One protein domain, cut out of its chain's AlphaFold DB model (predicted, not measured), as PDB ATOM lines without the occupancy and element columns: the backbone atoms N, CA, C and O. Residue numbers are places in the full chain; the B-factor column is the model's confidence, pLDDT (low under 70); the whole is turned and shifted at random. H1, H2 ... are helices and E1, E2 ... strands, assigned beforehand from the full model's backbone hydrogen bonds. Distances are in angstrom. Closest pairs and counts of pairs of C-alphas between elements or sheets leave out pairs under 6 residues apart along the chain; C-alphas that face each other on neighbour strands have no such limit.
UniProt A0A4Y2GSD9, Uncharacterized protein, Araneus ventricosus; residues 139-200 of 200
ATOM      1  N   SER A 139     406.115 628.792 472.817       77.94
ATOM      2  CA  SER A 139     407.552 628.903 472.606       77.94
ATOM      3  C   SER A 139     407.809 628.715 471.117       77.94
ATOM      4  O   SER A 139     407.384 627.719 470.532       77.94
ATOM      5  N   SER A 140     408.454 629.694 470.493       79.19
ATOM      6  CA  SER A 140     408.855 629.637 469.090       79.19
ATOM      7  C   SER A 140     410.306 630.084 468.958       79.19
ATOM      8  O   SER A 140     410.748 631.040 469.608       79.19
ATOM      9  N   ASP A 141     411.059 629.376 468.118       84.12
ATOM     10  CA  ASP A 141     412.413 629.784 467.761       84.12
ATOM     11  C   ASP A 141     412.398 631.097 466.954       84.12
ATOM     12  O   ASP A 141     411.346 631.660 466.644       84.12
ATOM     13  N   ALA A 142     413.572 631.668 466.669       77.25
ATOM     14  CA  ALA A 142     413.642 632.963 465.990       77.25
ATOM     15  C   ALA A 142     412.971 632.982 464.593       77.25
ATOM     16  O   ALA A 142     412.222 633.930 464.340       77.25
ATOM     17  N   PRO A 143     413.161 631.968 463.720       80.44
ATOM     18  CA  PRO A 143     412.421 631.862 462.461       80.44
ATOM     19  C   PRO A 143     410.899 631.781 462.636       80.44
ATOM     20  O   PRO A 143     410.170 632.540 461.994       80.44
ATOM     21  N   ALA A 144     410.400 630.898 463.506       83.69
ATOM     22  CA  ALA A 144     408.962 630.706 463.684       83.69
ATOM     23  C   ALA A 144     408.301 631.925 464.338       83.69
ATOM     24  O   ALA A 144     407.221 632.341 463.916       83.69
ATOM     25  N   ARG A 145     408.966 632.554 465.316       81.38
ATOM     26  CA  ARG A 145     408.489 633.797 465.938       81.38
ATOM     27  C   ARG A 145     408.338 634.910 464.908       81.38
ATOM     28  O   ARG A 145     407.347 635.633 464.945       81.38
ATOM     29  N   ALA A 146     409.293 635.023 463.984       79.38
ATOM     30  CA  ALA A 146     409.226 636.006 462.916       79.38
ATOM     31  C   ALA A 146     407.990 635.767 462.031       79.38
ATOM     32  O   ALA A 146     407.189 636.678 461.848       79.38
ATOM     33  N   ALA A 147     407.743 634.525 461.602       81.12
ATOM     34  CA  ALA A 147     406.552 634.184 460.821       81.12
ATOM     35  C   ALA A 147     405.234 634.496 461.561       81.12
ATOM     36  O   ALA A 147     404.333 635.101 460.981       81.12
ATOM     37  N   ILE A 148     405.133 634.146 462.850       79.44
ATOM     38  CA  ILE A 148     403.945 634.419 463.685       79.44
ATOM     39  C   ILE A 148     403.675 635.926 463.793       79.44
ATOM     40  O   ILE A 148     402.524 636.356 463.762       79.44
ATOM     41  N   GLN A 149     404.730 636.731 463.904       76.75
ATOM     42  CA  GLN A 149     404.640 638.189 464.008       76.75
ATOM     43  C   GLN A 149     404.505 638.892 462.646       76.75
ATOM     44  O   GLN A 149     404.509 640.120 462.606       76.75
ATOM     45  N   ASN A 150     404.388 638.140 461.543       75.19
ATOM     46  CA  ASN A 150     404.459 638.665 460.178       75.19
ATOM     47  C   ASN A 150     405.726 639.518 459.947       75.19
ATOM     48  O   ASN A 150     405.681 640.637 459.441       75.19
ATOM     49  N   PHE A 151     406.861 638.980 460.384       74.56
ATOM     50  CA  PHE A 151     408.180 639.589 460.356       74.56
ATOM     51  C   PHE A 151     409.105 638.785 459.436       74.56
ATOM     52  O   PHE A 151     409.168 637.558 459.514       74.56
ATOM     53  N   ILE A 152     409.819 639.469 458.545       66.25
ATOM     54  CA  ILE A 152     410.366 638.828 457.339       66.25
ATOM     55  C   ILE A 152     411.821 638.351 457.542       66.25
ATOM     56  O   ILE A 152     412.250 637.412 456.874       66.25
ATOM     57  N   GLN A 153     412.579 638.885 458.520       66.75
ATOM     58  CA  GLN A 153     413.964 638.433 458.739       66.75
ATOM     59  C   GLN A 153     414.518 638.639 460.166       66.75
ATOM     60  O   GLN A 153     414.908 639.737 460.556       66.75
ATOM     61  N   TYR A 154     414.689 637.550 460.927       65.81
ATOM     62  CA  TYR A 154     415.323 637.582 462.260       65.81
ATOM     63  C   TYR A 154     416.837 637.899 462.227       65.81
ATOM     64  O   TYR A 154     417.388 638.353 463.225       65.81
ATOM     65  N   ASN A 155     417.498 637.713 461.074       69.69
ATOM     66  CA  ASN A 155     418.918 638.042 460.845       69.69
ATOM     67  C   ASN A 155     419.133 639.358 460.066       69.69
ATOM     68  O   ASN A 155     420.270 639.701 459.713       69.69
ATOM     69  N   GLY A 156     418.051 640.075 459.745       77.81
ATOM     70  CA  GLY A 156     418.106 641.282 458.924       77.81
ATOM     71  C   GLY A 156     418.778 642.447 459.629       77.81
ATOM     72  O   GLY A 156     419.050 642.403 460.826       77.81
ATOM     73  N   LYS A 157     419.057 643.545 458.921       83.88
ATOM     74  CA  LYS A 157     419.671 644.720 459.567       83.88
ATOM     75  C   LYS A 157     418.869 645.182 460.788       83.88
ATOM     76  O   LYS A 157     419.489 645.567 461.766       83.88
ATOM     77  N   TYR A 158     417.548 645.015 460.784       83.56
ATOM     78  CA  TYR A 158     416.649 645.352 461.890       83.56
ATOM     79  C   TYR A 158     415.949 644.117 462.490       83.56
ATOM     80  O   TYR A 158     414.789 644.172 462.861       83.56
ATOM     81  N   GLY A 159     416.625 642.975 462.602       79.12
ATOM     82  CA  GLY A 159     416.029 641.707 463.058       79.12
ATOM     83  C   GLY A 159     415.572 641.615 464.528       79.12
ATOM     84  O   GLY A 159     414.878 640.660 464.875       79.12
ATOM     85  N   CYS A 160     415.906 642.573 465.405       81.38
ATOM     86  CA  CYS A 160     415.436 642.570 466.801       81.38
ATOM     87  C   CYS A 160     413.900 642.605 466.862       81.38
ATOM     88  O   CYS A 160     413.301 643.495 466.286       81.38
ATOM     89  N   GLY A 161     413.241 641.689 467.576       78.12
ATOM     90  CA  GLY A 161     411.769 641.663 467.648       78.12
ATOM     91  C   GLY A 161     411.140 642.780 468.491       78.12
ATOM     92  O   GLY A 161     409.941 642.997 468.408       78.12
ATOM     93  N   PHE A 162     411.930 643.480 469.307       79.62
ATOM     94  CA  PHE A 162     411.421 644.445 470.288       79.62
ATOM     95  C   PHE A 162     411.732 645.891 469.912       79.62
ATOM     96  O   PHE A 162     410.882 646.772 470.025       79.62
ATOM     97  N   PHE A 163     412.955 646.132 469.448       84.69
ATOM     98  CA  PHE A 163     413.479 647.471 469.234       84.69
ATOM     99  C   PHE A 163     413.746 647.740 467.755       84.69
ATOM    100  O   PHE A 163     414.087 646.844 466.972       84.69
ATOM    101  N   GLN A 164     413.642 649.004 467.369       84.31
ATOM    102  CA  GLN A 164     413.999 649.470 466.039       84.31
ATOM    103  C   GLN A 164     415.420 650.039 466.042       84.31
ATOM    104  O   GLN A 164     415.641 651.244 466.063       84.31
ATOM    105  N   HIS A 165     416.414 649.157 465.996       84.88
ATOM    106  CA  HIS A 165     417.804 649.560 465.809       84.88
ATOM    107  C   HIS A 165     418.518 648.607 464.857       84.88
ATOM    108  O   HIS A 165     418.133 647.444 464.695       84.88
ATOM    109  N   SER A 166     419.561 649.112 464.201       86.88
ATOM    110  CA  SER A 166     420.354 648.297 463.296       86.88
ATOM    111  C   SER A 166     421.295 647.389 464.077       86.88
ATOM    112  O   SER A 166     422.014 647.860 464.952       86.88
ATOM    113  N   GLY A 167     421.342 646.113 463.717       87.44
ATOM    114  CA  GLY A 167     422.326 645.177 464.232       87.44
ATOM    115  C   GLY A 167     423.682 645.335 463.551       87.44
ATOM    116  O   GLY A 167     423.767 645.622 462.350       87.44
ATOM    117  N   GLU A 168     424.735 645.079 464.309       89.25
ATOM    118  CA  GLU A 168     426.133 645.150 463.893       89.25
ATOM    119  C   GLU A 168     426.611 643.782 463.406       89.25
ATOM    120  O   GLU A 168     426.247 642.754 463.974       89.25
ATOM    121  N   ARG A 169     427.413 643.744 462.336       89.62
ATOM    122  CA  ARG A 169     428.043 642.500 461.874       89.62
ATOM    123  C   ARG A 169     429.355 642.304 462.618       89.62
ATOM    124  O   ARG A 169     430.215 643.174 462.571       89.62
ATOM    125  N   VAL A 170     429.505 641.147 463.239       90.44
ATOM    126  CA  VAL A 170     430.690 640.756 464.002       90.44
ATOM    127  C   VAL A 170     431.222 639.458 463.431       90.44
ATOM    128  O   VAL A 170     430.449 638.556 463.100       90.44
ATOM    129  N   GLU A 171     432.538 639.354 463.312       90.56
ATOM    130  CA  GLU A 171     433.187 638.114 462.902       90.56
ATOM    131  C   GLU A 171     433.013 637.042 463.981       90.56
ATOM    132  O   GLU A 171     433.249 637.268 465.169       90.56
ATOM    133  N   LYS A 172     432.596 635.852 463.553       87.44
ATOM    134  CA  LYS A 172     432.501 634.651 464.376       87.44
ATOM    135  C   LYS A 172     433.184 633.507 463.627       87.44
ATOM    136  O   LYS A 172     432.562 632.753 462.883       87.44
ATOM    137  N   GLY A 173     434.497 633.389 463.814       87.75
ATOM    138  CA  GLY A 173     435.318 632.408 463.101       87.75
ATOM    139  C   GLY A 173     435.486 632.777 461.625       87.75
ATOM    140  O   GLY A 173     436.002 633.844 461.319       87.75
ATOM    141  N   LYS A 174     435.071 631.888 460.710       85.06
ATOM    142  CA  LYS A 174     435.101 632.131 459.251       85.06
ATOM    143  C   LYS A 174     433.834 632.816 458.719       85.06
ATOM    144  O   LYS A 174     433.750 633.092 457.527       85.06
ATOM    145  N   GLU A 175     432.850 633.044 459.582       86.69
ATOM    146  CA  GLU A 175     431.544 633.598 459.232       86.69
ATOM    147  C   GLU A 175     431.271 634.894 460.002       86.69
ATOM    148  O   GLU A 175     432.032 635.289 460.886       86.69
ATOM    149  N   PHE A 176     430.160 635.554 459.679       86.00
ATOM    150  CA  PHE A 176     429.689 636.743 460.382       86.00
ATOM    151  C   PHE A 176     428.381 636.438 461.103       86.00
ATOM    152  O   PHE A 176     427.485 635.803 460.553       86.00
ATOM    153  N   CYS A 177     428.239 636.954 462.317       84.06
ATOM    154  CA  CYS A 177     426.971 637.004 463.030       84.06
ATOM    155  C   CYS A 177     426.512 638.454 463.135       84.06
ATOM    156  O   CYS A 177     427.329 639.363 463.272       84.06
ATOM    157  N   ARG A 178     425.199 638.682 463.073       86.69
ATOM    158  CA  ARG A 178     424.636 639.997 463.374       86.69
ATOM    159  C   ARG A 178     424.223 640.033 464.842       86.69
ATOM    160  O   ARG A 178     423.475 639.162 465.278       86.69
ATOM    161  N   ILE A 179     424.720 641.012 465.589       87.88
ATOM    162  CA  ILE A 179     424.362 641.240 466.992       87.88
ATOM    163  C   ILE A 179     423.553 642.523 467.132       87.88
ATOM    164  O   ILE A 179     423.657 643.432 466.313       87.88
ATOM    165  N   TYR A 180     422.777 642.601 468.203       86.62
ATOM    166  CA  TYR A 180     421.976 643.760 468.579       86.62
ATOM    167  C   TYR A 180     422.437 644.196 469.970       86.62
ATOM    168  O   TYR A 180     421.959 643.637 470.962       86.62
ATOM    169  N   PRO A 181     423.441 645.087 470.067       85.44
ATOM    170  CA  PRO A 181     424.002 645.482 471.349       85.44
ATOM    171  C   PRO A 181     422.949 646.162 472.222       85.44
ATOM    172  O   PRO A 181     422.159 646.977 471.744       85.44
ATOM    173  N   LEU A 182     422.960 645.859 473.518       84.69
ATOM    174  CA  LEU A 182     422.131 646.571 474.479       84.69
ATOM    175  C   LEU A 182     422.691 647.989 474.659       84.69
ATOM    176  O   LEU A 182     423.800 648.159 475.161       84.69
ATOM    177  N   GLN A 183     421.931 648.997 474.237       83.25
ATOM    178  CA  GLN A 183     422.305 650.406 474.355       83.25
ATOM    179  C   GLN A 183     421.602 651.061 475.551       83.25
ATOM    180  O   GLN A 183     420.486 650.683 475.913       83.25
ATOM    181  N   GLN A 184     422.268 652.045 476.159       88.06
ATOM    182  CA  GLN A 184     421.677 652.954 477.140       88.06
ATOM    183  C   GLN A 184     421.821 654.399 476.628       88.06
ATOM    184  O   GLN A 184     422.952 654.823 476.379       88.06
ATOM    185  N   PRO A 185     420.721 655.159 476.463       86.44
ATOM    186  CA  PRO A 185     419.328 654.778 476.731       86.44
ATOM    187  C   PRO A 185     418.818 653.669 475.795       86.44
ATOM    188  O   PRO A 185     419.391 653.436 474.731       86.44
ATOM    189  N   LEU A 186     417.758 652.967 476.220       86.00
ATOM    190  CA  LEU A 186     417.157 651.905 475.413       86.00
ATOM    191  C   LEU A 186     416.701 652.466 474.056       86.00
ATOM    192  O   LEU A 186     416.107 653.548 474.025       86.00
ATOM    193  N   PRO A 187     416.946 651.743 472.949       84.69
ATOM    194  CA  PRO A 187     416.469 652.155 471.635       84.69
ATOM    195  C   PRO A 187     414.939 652.217 471.567       84.69
ATOM    196  O   PRO A 187     414.236 651.645 472.402       84.69
ATOM    197  N   GLU A 188     414.420 652.873 470.533       87.06
ATOM    198  CA  GLU A 188     412.980 653.005 470.318       87.06
ATOM    199  C   GLU A 188     412.301 651.633 470.158       87.06
ATOM    200  O   GLU A 188     412.822 650.726 469.495       87.06
ATOM    201  N   ILE A 189     411.132 651.476 470.787       84.19
ATOM    202  CA  ILE A 189     410.295 650.281 470.646       84.19
ATOM    203  C   ILE A 189     409.713 650.267 469.236       84.19
ATOM    204  O   ILE A 189     409.212 651.276 468.746       84.19
ATOM    205  N   ARG A 190     409.739 649.106 468.586       80.50
ATOM    206  CA  ARG A 190     409.198 648.963 467.236       80.50
ATOM    207  C   ARG A 190     407.679 649.164 467.202       80.50
ATOM    208  O   ARG A 190     406.946 648.543 467.970       80.50
ATOM    209  N   SER A 191     407.204 649.941 466.231       77.88
ATOM    210  CA  SER A 191     405.775 650.074 465.912       77.88
ATOM    211  C   SER A 191     405.301 649.045 464.876       77.88
ATOM    212  O   SER A 191     406.099 648.482 464.129       77.88
ATOM    213  N   PHE A 192     403.986 648.811 464.792       70.00
ATOM    214  CA  PHE A 192     403.394 647.819 463.882       70.00
ATOM    215  C   PHE A 192     403.752 648.040 462.398       70.00
ATOM    216  O   PHE A 192     404.136 647.089 461.726       70.00
ATOM    217  N   GLY A 193     403.694 649.280 461.891       67.44
ATOM    218  CA  GLY A 193     404.019 649.572 460.481       67.44
ATOM    219  C   GLY A 193     405.455 649.188 460.109       67.44
ATOM    220  O   GLY A 193     405.730 648.665 459.034       67.44
ATOM    221  N   GLN A 194     406.363 649.300 461.073       68.56
ATOM    222  CA  GLN A 194     407.781 649.012 460.893       68.56
ATOM    223  C   GLN A 194     408.096 647.506 460.867       68.56
ATOM    224  O   GLN A 194     409.196 647.130 460.472       68.56
ATOM    225  N   TYR A 195     407.163 646.625 461.257       65.06
ATOM    226  CA  TYR A 195     407.326 645.180 461.033       65.06
ATOM    227  C   TYR A 195     407.292 644.828 459.541       65.06
ATOM    228  O   TYR A 195     407.928 643.856 459.138       65.06
ATOM    229  N   VAL A 196     406.576 645.628 458.745       62.16
ATOM    230  CA  VAL A 196     406.364 645.404 457.311       62.16
ATOM    231  C   VAL A 196     407.405 646.157 456.478       62.16
ATOM    232  O   VAL A 196     407.951 645.590 455.538       62.16
ATOM    233  N   ASP A 197     407.730 647.399 456.851       62.50
ATOM    234  CA  ASP A 197     408.565 648.289 456.027       62.50
ATOM    235  C   ASP A 197     410.072 647.958 456.047       62.50
ATOM    236  O   ASP A 197     410.782 648.273 455.095       62.50
ATOM    237  N   PHE A 198     410.584 647.323 457.108       58.34
ATOM    238  CA  PHE A 198     412.013 646.966 457.234       58.34
ATOM    239  C   PHE A 198     412.331 645.525 456.820       58.34
ATOM    240  O   PHE A 198     413.372 644.973 457.191       58.34
ATOM    241  N   ALA A 199     411.424 644.921 456.064       50.09
ATOM    242  CA  ALA A 199     411.593 643.628 455.439       50.09
ATOM    243  C   ALA A 199     412.384 643.734 454.127       50.09
ATOM    244  O   ALA A 199     411.821 643.608 453.042       50.09
ATOM    245  N   GLU A 200     413.687 643.983 454.229       42.16
ATOM    246  CA  GLU A 200     414.630 643.652 453.149       42.16
ATOM    247  C   GLU A 200     415.198 642.245 453.343       42.16
ATOM    248  O   GLU A 200     415.566 641.914 454.494       42.16
TER     249      GLU A 200
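What this domain is: This is residues 139 to 200 of the 200 residues of an uncharacterized protein of Araneus ventricosus (UniProt A0A4Y2GSD9). This domain has little regular structure: a loop, residues 149 to 167, winds through the middle, with the two-stranded hairpin E1 and E2 at one end of the longest axis and two short helices, H1 and H2, set apart toward the other. A second loop, residues 180 to 191, swings out from the hairpin to H2. The printed part has 62 residues, in the order H1, E1, E2, H2, an antiparallel sheet and a mixed class, 23 residues being in named elements. It is compact, radius of gyration of the C-alphas 12.1 A, spanning 34 by 29 by 25 A.

Where its parts are: H1, residues 142 to 148, begins at C-alpha (413.642, 632.963, 465.990). E1 is residues 168 to 172, 12.3 A, and E2 residues 175 to 179, 13.0 A. H2, residues 192 to 197, ends at C-alpha (408.565, 648.289, 456.027).

How they stand to each other: H1 and H2 are apart. In the hairpin, N 170 and O 177 are 2.8 A apart, within hydrogen-bond range; the directions differ by 141 degrees. Every O i to N i+4 pair is within range in H1, 1 of 2 in H2.

The domain as a whole: The C-alphas farthest apart, Gly 173 and Gly 193, are 35.8 A apart. The printed part has no cut; H1 to E1 and E2 to H2 are long links. pLDDT is under 70 at residues 152 to 155 and 193 to 200.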